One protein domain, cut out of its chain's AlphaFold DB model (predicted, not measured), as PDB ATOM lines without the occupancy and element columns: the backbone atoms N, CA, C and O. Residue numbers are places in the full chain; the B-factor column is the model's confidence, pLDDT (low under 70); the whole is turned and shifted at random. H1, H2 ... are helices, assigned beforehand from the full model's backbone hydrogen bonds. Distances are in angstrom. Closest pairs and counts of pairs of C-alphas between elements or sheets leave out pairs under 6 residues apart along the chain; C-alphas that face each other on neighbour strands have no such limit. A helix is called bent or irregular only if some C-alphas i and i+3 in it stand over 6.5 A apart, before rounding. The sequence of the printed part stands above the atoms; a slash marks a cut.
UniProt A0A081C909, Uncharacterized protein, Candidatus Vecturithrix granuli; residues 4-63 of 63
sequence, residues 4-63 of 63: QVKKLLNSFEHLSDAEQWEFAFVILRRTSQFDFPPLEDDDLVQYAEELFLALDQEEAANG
ATOM      1  N   GLN A   4      28.853 -49.458 -50.782       95.25
ATOM      2  CA  GLN A   4      28.337 -48.104 -50.948       95.25
ATOM      3  C   GLN A   4      27.595 -47.624 -49.696       95.25
ATOM      4  O   GLN A   4      27.848 -46.509 -49.250       95.25
ATOM      5  N   VAL A   5      26.752 -48.470 -49.085       94.56
ATOM      6  CA  VAL A   5      26.064 -48.116 -47.830       94.56
ATOM      7  C   VAL A   5      27.071 -47.902 -46.700       94.56
ATOM      8  O   VAL A   5      26.981 -46.913 -45.984       94.56
ATOM      9  N   LYS A   6      28.082 -48.773 -46.577       94.81
ATOM     10  CA  LYS A   6      29.147 -48.608 -45.570       94.81
ATOM     11  C   LYS A   6      29.907 -47.292 -45.732       94.81
ATOM     12  O   LYS A   6      30.183 -46.629 -44.740       94.81
ATOM     13  N   LYS A   7      30.238 -46.915 -46.971       96.19
ATOM     14  CA  LYS A   7      30.921 -45.650 -47.259       96.19
ATOM     15  C   LYS A   7      30.055 -44.448 -46.878       96.19
ATOM     16  O   LYS A   7      30.575 -43.522 -46.275       96.19
ATOM     17  N   LEU A   8      28.760 -44.485 -47.201       95.00
ATOM     18  CA  LEU A   8      27.818 -43.420 -46.856       95.00
ATOM     19  C   LEU A   8      27.725 -43.224 -45.335       95.00
ATOM     20  O   LEU A   8      27.866 -42.101 -44.869       95.00
ATOM     21  N   LEU A   9      27.555 -44.318 -44.581       94.94
ATOM     22  CA  LEU A   9      27.500 -44.280 -43.116       94.94
ATOM     23  C   LEU A   9      28.803 -43.747 -42.529       94.94
ATOM     24  O   LEU A   9      28.783 -42.832 -41.722       94.94
ATOM     25  N   ASN A  10      29.950 -44.247 -42.994       95.81
ATOM     26  CA  ASN A  10      31.230 -43.747 -42.508       95.81
ATOM     27  C   ASN A  10      31.404 -42.250 -42.798       95.81
ATOM     28  O   ASN A  10      31.872 -41.531 -41.930       95.81
ATOM     29  N   SER A  11      30.997 -41.761 -43.972       95.62
ATOM     30  CA  SER A  11      31.032 -40.323 -44.263       95.62
ATOM     31  C   SER A  11      30.101 -39.511 -43.360       95.62
ATOM     32  O   SER A  11      30.481 -38.411 -42.986       95.62
ATOM     33  N   PHE A  12      28.935 -40.050 -42.994       95.75
ATOM     34  CA  PHE A  12      28.000 -39.409 -42.067       95.75
ATOM     35  C   PHE A  12      28.600 -39.224 -40.664       95.75
ATOM     36  O   PHE A  12      28.535 -38.124 -40.131       95.75
ATOM     37  N   GLU A  13      29.277 -40.241 -40.122       95.75
ATOM     38  CA  GLU A  13      29.924 -40.180 -38.792       95.75
ATOM     39  C   GLU A  13      31.017 -39.100 -38.672       95.75
ATOM     40  O   GLU A  13      31.422 -38.743 -37.571       95.75
ATOM     41  N   HIS A  14      31.537 -38.594 -39.796       96.44
ATOM     42  CA  HIS A  14      32.571 -37.549 -39.809       96.44
ATOM     43  C   HIS A  14      32.004 -36.138 -40.033       96.44
ATOM     44  O   HIS A  14      32.778 -35.184 -40.113       96.44
ATOM     45  N   LEU A  15      30.684 -36.002 -40.181       96.62
ATOM     46  CA  LEU A  15      30.014 -34.713 -40.315       96.62
ATOM     47  C   LEU A  15      29.900 -34.021 -38.955       96.62
ATOM     48  O   LEU A  15      29.738 -34.683 -37.927       96.62
ATOM     49  N   SER A  16      29.919 -32.690 -38.963       97.44
ATOM     50  CA  SER A  16      29.512 -31.906 -37.794       97.44
ATOM     51  C   SER A  16      28.023 -32.100 -37.492       97.44
ATOM     52  O   SER A  16      27.246 -32.429 -38.388       97.44
ATOM     53  N   ASP A  17      27.594 -31.827 -36.259       94.62
ATOM     54  CA  ASP A  17      26.190 -31.981 -35.848       94.62
ATOM     55  C   ASP A  17      25.216 -31.256 -36.790       94.62
ATOM     56  O   ASP A  17      24.181 -31.798 -37.173       94.62
ATOM     57  N   ALA A  18      25.564 -30.039 -37.221       96.56
ATOM     58  CA  ALA A  18      24.744 -29.259 -38.147       96.56
ATOM     59  C   ALA A  18      24.594 -29.950 -39.515       96.56
ATOM     60  O   ALA A  18      23.497 -30.002 -40.073       96.56
ATOM     61  N   GLU A  19      25.683 -30.514 -40.037       96.81
ATOM     62  CA  GLU A  19      25.692 -31.249 -41.303       96.81
ATOM     63  C   GLU A  19      24.974 -32.601 -41.182       96.81
ATOM     64  O   GLU A  19      24.283 -33.012 -42.115       96.81
ATOM     65  N   GLN A  20      25.080 -33.279 -40.033       96.25
ATOM     66  CA  GLN A  20      24.317 -34.496 -39.754       96.25
ATOM     67  C   GLN A  20      22.813 -34.215 -39.766       96.25
ATOM     68  O   GLN A  20      22.057 -34.954 -40.403       96.25
ATOM     69  N   TRP A  21      22.380 -33.122 -39.134       95.44
ATOM     70  CA  TRP A  21      20.982 -32.687 -39.150       95.44
ATOM     71  C   TRP A  21      20.481 -32.378 -40.563       95.44
ATOM     72  O   TRP A  21      19.404 -32.841 -40.950       95.44
ATOM     73  N   GLU A  22      21.261 -31.642 -41.358       96.69
ATOM     74  CA  GLU A  22      20.909 -31.344 -42.748       96.69
ATOM     75  C   GLU A  22      20.814 -32.624 -43.592       96.69
ATOM     76  O   GLU A  22      19.840 -32.827 -44.329       96.69
ATOM     77  N   PHE A  23      21.786 -33.529 -43.445       95.94
ATOM     78  CA  PHE A  23      21.787 -34.818 -44.125       95.94
ATOM     79  C   PHE A  23      20.553 -35.648 -43.754       95.94
ATOM     80  O   PHE A  23      19.841 -36.121 -44.646       95.94
ATOM     81  N   ALA A  24      20.265 -35.790 -42.457       94.81
ATOM     82  CA  ALA A  24      19.120 -36.543 -41.957       94.81
ATOM     83  C   ALA A  24      17.802 -35.987 -42.511       94.81
ATOM     84  O   ALA A  24      16.981 -36.750 -43.021       94.81
ATOM     85  N   PHE A  25      17.630 -34.661 -42.516       94.94
ATOM     86  CA  PHE A  25      16.442 -34.017 -43.075       94.94
ATOM     87  C   PHE A  25      16.247 -34.332 -44.566       94.94
ATOM     88  O   PHE A  25      15.142 -34.671 -45.000       94.94
ATOM     89  N   VAL A  26      17.316 -34.262 -45.366       95.62
ATOM     90  CA  VAL A  26      17.254 -34.582 -46.802       95.62
ATOM     91  C   VAL A  26      16.915 -36.052 -47.029       95.62
ATOM     92  O   VAL A  26      16.121 -36.355 -47.925       95.62
ATOM     93  N   ILE A  27      17.495 -36.962 -46.243       93.44
ATOM     94  CA  ILE A  27      17.184 -38.390 -46.332       93.44
ATOM     95  C   ILE A  27      15.725 -38.635 -45.963       93.44
ATOM     96  O   ILE A  27      15.012 -39.192 -46.792       93.44
ATOM     97  N   LEU A  28      15.253 -38.136 -44.819       90.81
ATOM     98  CA  LEU A  28      13.862 -38.276 -44.380       90.81
ATOM     99  C   LEU A  28      12.878 -37.747 -45.428       90.81
ATOM    100  O   LEU A  28      11.898 -38.410 -45.759       90.81
ATOM    101  N   ARG A  29      13.168 -36.588 -46.032       92.19
ATOM    102  CA  ARG A  29      12.347 -36.022 -47.112       92.19
ATOM    103  C   ARG A  29      12.339 -36.883 -48.378       92.19
ATOM    104  O   ARG A  29      11.354 -36.883 -49.111       92.19
ATOM    105  N   ARG A  30      13.441 -37.563 -48.695       92.12
ATOM    106  CA  ARG A  30      13.516 -38.471 -49.852       92.12
ATOM    107  C   ARG A  30      12.817 -39.791 -49.568       92.12
ATOM    108  O   ARG A  30      12.206 -40.350 -50.472       92.12
ATOM    109  N   THR A  31      12.913 -40.277 -48.335       90.62
ATOM    110  CA  THR A  31      12.324 -41.546 -47.923       90.62
ATOM    111  C   THR A  31      10.865 -41.410 -47.535       90.62
ATOM    112  O   THR A  31      10.190 -42.421 -47.537       90.62
ATOM    113  N   SER A  32      10.331 -40.212 -47.276       83.69
ATOM    114  CA  SER A  32       8.910 -40.013 -46.935       83.69
ATOM    115  C   SER A  32       7.925 -40.483 -48.012       83.69
ATOM    116  O   SER A  32       6.730 -40.560 -47.759       83.69
ATOM    117  N   GLN A  33       8.418 -40.775 -49.218       83.62
ATOM    118  CA  GLN A  33       7.654 -41.400 -50.300       83.62
ATOM    119  C   GLN A  33       7.506 -42.918 -50.127       83.62
ATOM    120  O   GLN A  33       6.765 -43.549 -50.876       83.62
ATOM    121  N   PHE A  34       8.266 -43.519 -49.216       86.50
ATOM    122  CA  PHE A  34       8.158 -44.929 -48.885       86.50
ATOM    123  C   PHE A  34       6.967 -45.122 -47.954       86.50
ATOM    124  O   PHE A  34       6.733 -44.304 -47.065       86.50
ATOM    125  N   ASP A  35       6.239 -46.220 -48.157       81.12
ATOM    126  CA  ASP A  35       5.225 -46.672 -47.209       81.12
ATOM    127  C   ASP A  35       5.941 -47.140 -45.943       81.12
ATOM    128  O   ASP A  35       6.409 -48.279 -45.842       81.12
ATOM    129  N   PHE A  36       6.086 -46.224 -44.993       77.50
ATOM    130  CA  PHE A  36       6.402 -46.582 -43.625       77.50
ATOM    131  C   PHE A  36       5.104 -46.989 -42.936       77.50
ATOM    132  O   PHE A  36       4.089 -46.311 -43.127       77.50
ATOM    133  N   PRO A  37       5.111 -48.071 -42.139       80.69
ATOM    134  CA  PRO A  37       3.995 -48.308 -41.244       80.69
ATOM    135  C   PRO A  37       3.773 -47.046 -40.395       80.69
ATOM    136  O   PRO A  37       4.749 -46.361 -40.059       80.69
ATOM    137  N   PRO A  38       2.511 -46.690 -40.106       81.31
ATOM    138  CA  PRO A  38       2.233 -45.608 -39.177       81.31
ATOM    139  C   PRO A  38       2.959 -45.886 -37.859       81.31
ATOM    140  O   PRO A  38       3.049 -47.031 -37.427       81.31
ATOM    141  N   LEU A  39       3.516 -44.831 -37.269       83.69
ATOM    142  CA  LEU A  39       4.077 -44.906 -35.929       83.69
ATOM    143  C   LEU A  39       2.907 -45.045 -34.956       83.69
ATOM    144  O   LEU A  39       2.064 -44.146 -34.902       83.69
ATOM    145  N   GLU A  40       2.840 -46.165 -34.246       91.88
ATOM    146  CA  GLU A  40       1.769 -46.425 -33.290       91.88
ATOM    147  C   GLU A  40       2.116 -45.819 -31.922       91.88
ATOM    148  O   GLU A  40       3.283 -45.604 -31.583       91.88
ATOM    149  N   ASP A  41       1.097 -45.549 -31.105       91.38
ATOM    150  CA  ASP A  41       1.299 -44.992 -29.761       91.38
ATOM    151  C   ASP A  41       2.158 -45.921 -28.883       91.38
ATOM    152  O   ASP A  41       2.989 -45.447 -28.108       91.38
ATOM    153  N   ASP A  42       2.015 -47.239 -29.046       94.44
ATOM    154  CA  ASP A  42       2.819 -48.231 -28.325       94.44
ATOM    155  C   ASP A  42       4.310 -48.146 -28.701       94.44
ATOM    156  O   ASP A  42       5.169 -48.280 -27.827       94.44
ATOM    157  N   ASP A  43       4.632 -47.841 -29.967       91.88
ATOM    158  CA  ASP A  43       6.017 -47.632 -30.404       91.88
ATOM    159  C   ASP A  43       6.614 -46.403 -29.701       91.88
ATOM    160  O   ASP A  43       7.749 -46.430 -29.225       91.88
ATOM    161  N   LEU A  44       5.839 -45.317 -29.594       92.69
ATOM    162  CA  LEU A  44       6.256 -44.093 -28.904       92.69
ATOM    163  C   LEU A  44       6.508 -44.325 -27.412       92.69
ATOM    164  O   LEU A  44       7.491 -43.809 -26.874       92.69
ATOM    165  N   VAL A  45       5.633 -45.088 -26.750       96.25
ATOM    166  CA  VAL A  45       5.793 -45.457 -25.337       96.25
ATOM    167  C   VAL A  45       7.074 -46.262 -25.150       96.25
ATOM    168  O   VAL A  45       7.888 -45.906 -24.298       96.25
ATOM    169  N   GLN A  46       7.302 -47.276 -25.987       95.12
ATOM    170  CA  GLN A  46       8.513 -48.087 -25.919       95.12
ATOM    171  C   GLN A  46       9.779 -47.240 -26.129       95.12
ATOM    172  O   GLN A  46      10.724 -47.341 -25.346       95.12
ATOM    173  N   TYR A  47       9.800 -46.366 -27.141       94.19
ATOM    174  CA  TYR A  47      10.948 -45.487 -27.381       94.19
ATOM    175  C   TYR A  47      11.229 -44.554 -26.202       94.19
ATOM    176  O   TYR A  47      12.392 -44.304 -25.877       94.19
ATOM    177  N   ALA A  48      10.182 -44.032 -25.559       96.62
ATOM    178  CA  ALA A  48      10.339 -43.201 -24.375       96.62
ATOM    179  C   ALA A  48      10.952 -43.999 -23.214       96.62
ATOM    180  O   ALA A  48      11.895 -43.521 -22.587       96.62
ATOM    181  N   GLU A  49      10.465 -45.215 -22.954       97.62
ATOM    182  CA  GLU A  49      11.009 -46.095 -21.912       97.62
ATOM    183  C   GLU A  49      12.491 -46.421 -22.143       97.62
ATOM    184  O   GLU A  49      13.298 -46.304 -21.217       97.62
ATOM    185  N   GLU A  50      12.871 -46.768 -23.376       97.06
ATOM    186  CA  GLU A  50      14.266 -47.043 -23.743       97.06
ATOM    187  C   GLU A  50      15.167 -45.817 -23.532       97.06
ATOM    188  O   GLU A  50      16.272 -45.942 -22.996       97.06
ATOM    189  N   LEU A  51      14.687 -44.627 -23.909       96.94
ATOM    190  CA  LEU A  51      15.422 -43.375 -23.729       96.94
ATOM    191  C   LEU A  51      15.615 -43.033 -22.248       96.94
ATOM    192  O   LEU A  51      16.732 -42.711 -21.843       96.94
ATOM    193  N   PHE A  52      14.556 -43.107 -21.437       97.56
ATOM    194  CA  PHE A  52      14.656 -42.828 -20.002       97.56
ATOM    195  C   PHE A  52      15.601 -43.807 -19.307       97.56
ATOM    196  O   PHE A  52      16.459 -43.378 -18.542       97.56
ATOM    197  N   LEU A  53      15.527 -45.097 -19.643       97.56
ATOM    198  CA  LEU A  53      16.438 -46.099 -19.094       97.56
ATOM    199  C   LEU A  53      17.908 -45.805 -19.436       97.56
ATOM    200  O   LEU A  53      18.782 -45.990 -18.589       97.56
ATOM    201  N   ALA A  54      18.197 -45.372 -20.667       96.94
ATOM    202  CA  ALA A  54      19.554 -45.011 -21.074       96.94
ATOM    203  C   ALA A  54      20.082 -43.792 -20.299       96.94
ATOM    204  O   ALA A  54      21.230 -43.799 -19.853       96.94
ATOM    205  N   LEU A  55      19.233 -42.782 -20.093       96.94
ATOM    206  CA  LEU A  55      19.574 -41.588 -19.318       96.94
ATOM    207  C   LEU A  55      19.821 -41.917 -17.837       96.94
ATOM    208  O   LEU A  55      20.811 -41.454 -17.277       96.94
ATOM    209  N   ASP A  56      18.994 -42.774 -17.232       97.44
ATOM    210  CA  ASP A  56      19.182 -43.230 -15.846       97.44
ATOM    211  C   ASP A  56      20.529 -43.956 -15.667       97.44
ATOM    212  O   ASP A  56      21.216 -43.793 -14.655       97.44
ATOM    213  N   GLN A  57      20.937 -44.763 -16.654       96.62
ATOM    214  CA  GLN A  57      22.235 -45.448 -16.642       96.62
ATOM    215  C   GLN A  57      23.404 -44.470 -16.761       96.62
ATOM    216  O   GLN A  57      24.420 -44.647 -16.086       96.62
ATOM    217  N   GLU A  58      23.272 -43.455 -17.614       96.50
ATOM    218  CA  GLU A  58      24.272 -42.402 -17.757       96.50
ATOM    219  C   GLU A  58      24.415 -41.593 -16.460       96.50
ATOM    220  O   GLU A  58      25.538 -41.353 -16.011       96.50
ATOM    221  N   GLU A  59      23.302 -41.237 -15.813       95.56
ATOM    222  CA  GLU A  59      23.307 -40.540 -14.524       95.56
ATOM    223  C   GLU A  59      23.963 -41.395 -13.430       95.56
ATOM    224  O   GLU A  59      24.838 -40.912 -12.715       95.56
ATOM    225  N   ALA A  60      23.627 -42.686 -13.350       94.31
ATOM    226  CA  ALA A  60      24.227 -43.606 -12.383       94.31
ATOM    227  C   ALA A  60      25.732 -43.846 -12.611       94.31
ATOM    228  O   ALA A  60      26.447 -44.179 -11.667       94.31
ATOM    229  N   ALA A  61      26.217 -43.718 -13.849       91.81
ATOM    230  CA  ALA A  61      27.635 -43.849 -14.179       91.81
ATOM    231  C   ALA A  61      28.436 -42.559 -13.924       91.81
ATOM    232  O   ALA A  61      29.646 -42.631 -13.695       91.81
ATOM    233  N   ASN A  62      27.775 -41.399 -13.982       84.94
ATOM    234  CA  ASN A  62      28.393 -40.077 -13.873       84.94
ATOM    235  C   ASN A  62      28.175 -39.383 -12.509       84.94
ATOM    236  O   ASN A  62      28.738 -38.304 -12.299       84.94
ATOM    237  N   GLY A  63      27.379 -39.967 -11.605       62.59
ATOM    238  CA  GLY A  63      27.134 -39.502 -10.228       62.59
ATOM    239  C   GLY A  63      27.993 -40.196  -9.175       62.59
ATOM    240  O   GLY A  63      28.365 -39.509  -8.194       62.59
TER     241      GLY A  63
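This is residues 4 to 63 of the 63 residues of an uncharacterized protein of Candidatus Vecturithrix granuli (UniProt A0A081C909). The model is an open arch with an empty middle: H2 makes one leg, the long helix H3 makes the other, and the drawn-out residues 32 to 40 bridge them at one end, so that H3 runs back roughly against the course of H2. The short helix H1 sits by the beginning of H2, at the end of that leg away from the bridge, and H3 stands free as a lone arm. The printed part has 60 residues with three named helices, H1, H2 and H3 in that order along the chain, and no named strand; the class is all helix. It is only just extended, close to loose, with a radius of gyration of the C-alphas of 16.0 A, and the C-alphas span 39 by 31 by 21 A along their three main axes.

H1, residues 4 to 13, and H2, residues 17 to 31, are joined by a tight link of 3 residues. They are close but not clearly touching, with 2 pairs of C-alphas within 8 A. Their closest C-alphas are those of Phe 12 and Gln 20, 6.6 A apart. Their centres are 13.7 A apart. They run opposite ways at a tilt of 37 degrees, only just steep. H3, residues 41 to 62, follows H2 after a short link of 9 residues, which is not tight. H3 is apart from H2, and it is apart from H1 too, with no C-alpha of either within 8 A of it. In H1, H2 and H3 every O i to N i+4 pair is within hydrogen-bond range.

H1 begins at Gln 4, whose C-alpha is at (28.337, -48.104, -50.948), and ends at Glu 13. H2 begins at Asp 17, with its C-alpha at (26.190, -31.981, -35.848), and measures 20.7 A from its first C-alpha to its last, that of Thr 31. H3, with 22 residues the longest helix, begins at Asp 41 and ends at Asn 62, whose C-alpha is at (28.393, -40.077, -13.873); its first and last C-alphas are 31.8 A apart. No helix is bent.

The two C-alphas farthest apart are those of Gln 33 and Gly 63, at 44.6 A. The C-alphas of the first and last printed residues, Gln 4 and Gly 63, are 41.6 A apart. Residues 4 to 10, which belong to H1, stand free, and so do residues 25 to 63, of which 25 to 31 belong to H2 and 41 to 62 to H3. The printed part has no cut and no long link, and it ends at the chain's last residue, Gly 63. The mean pLDDT of the printed part is 92.7; one printed residue, Gly 63, is under 70.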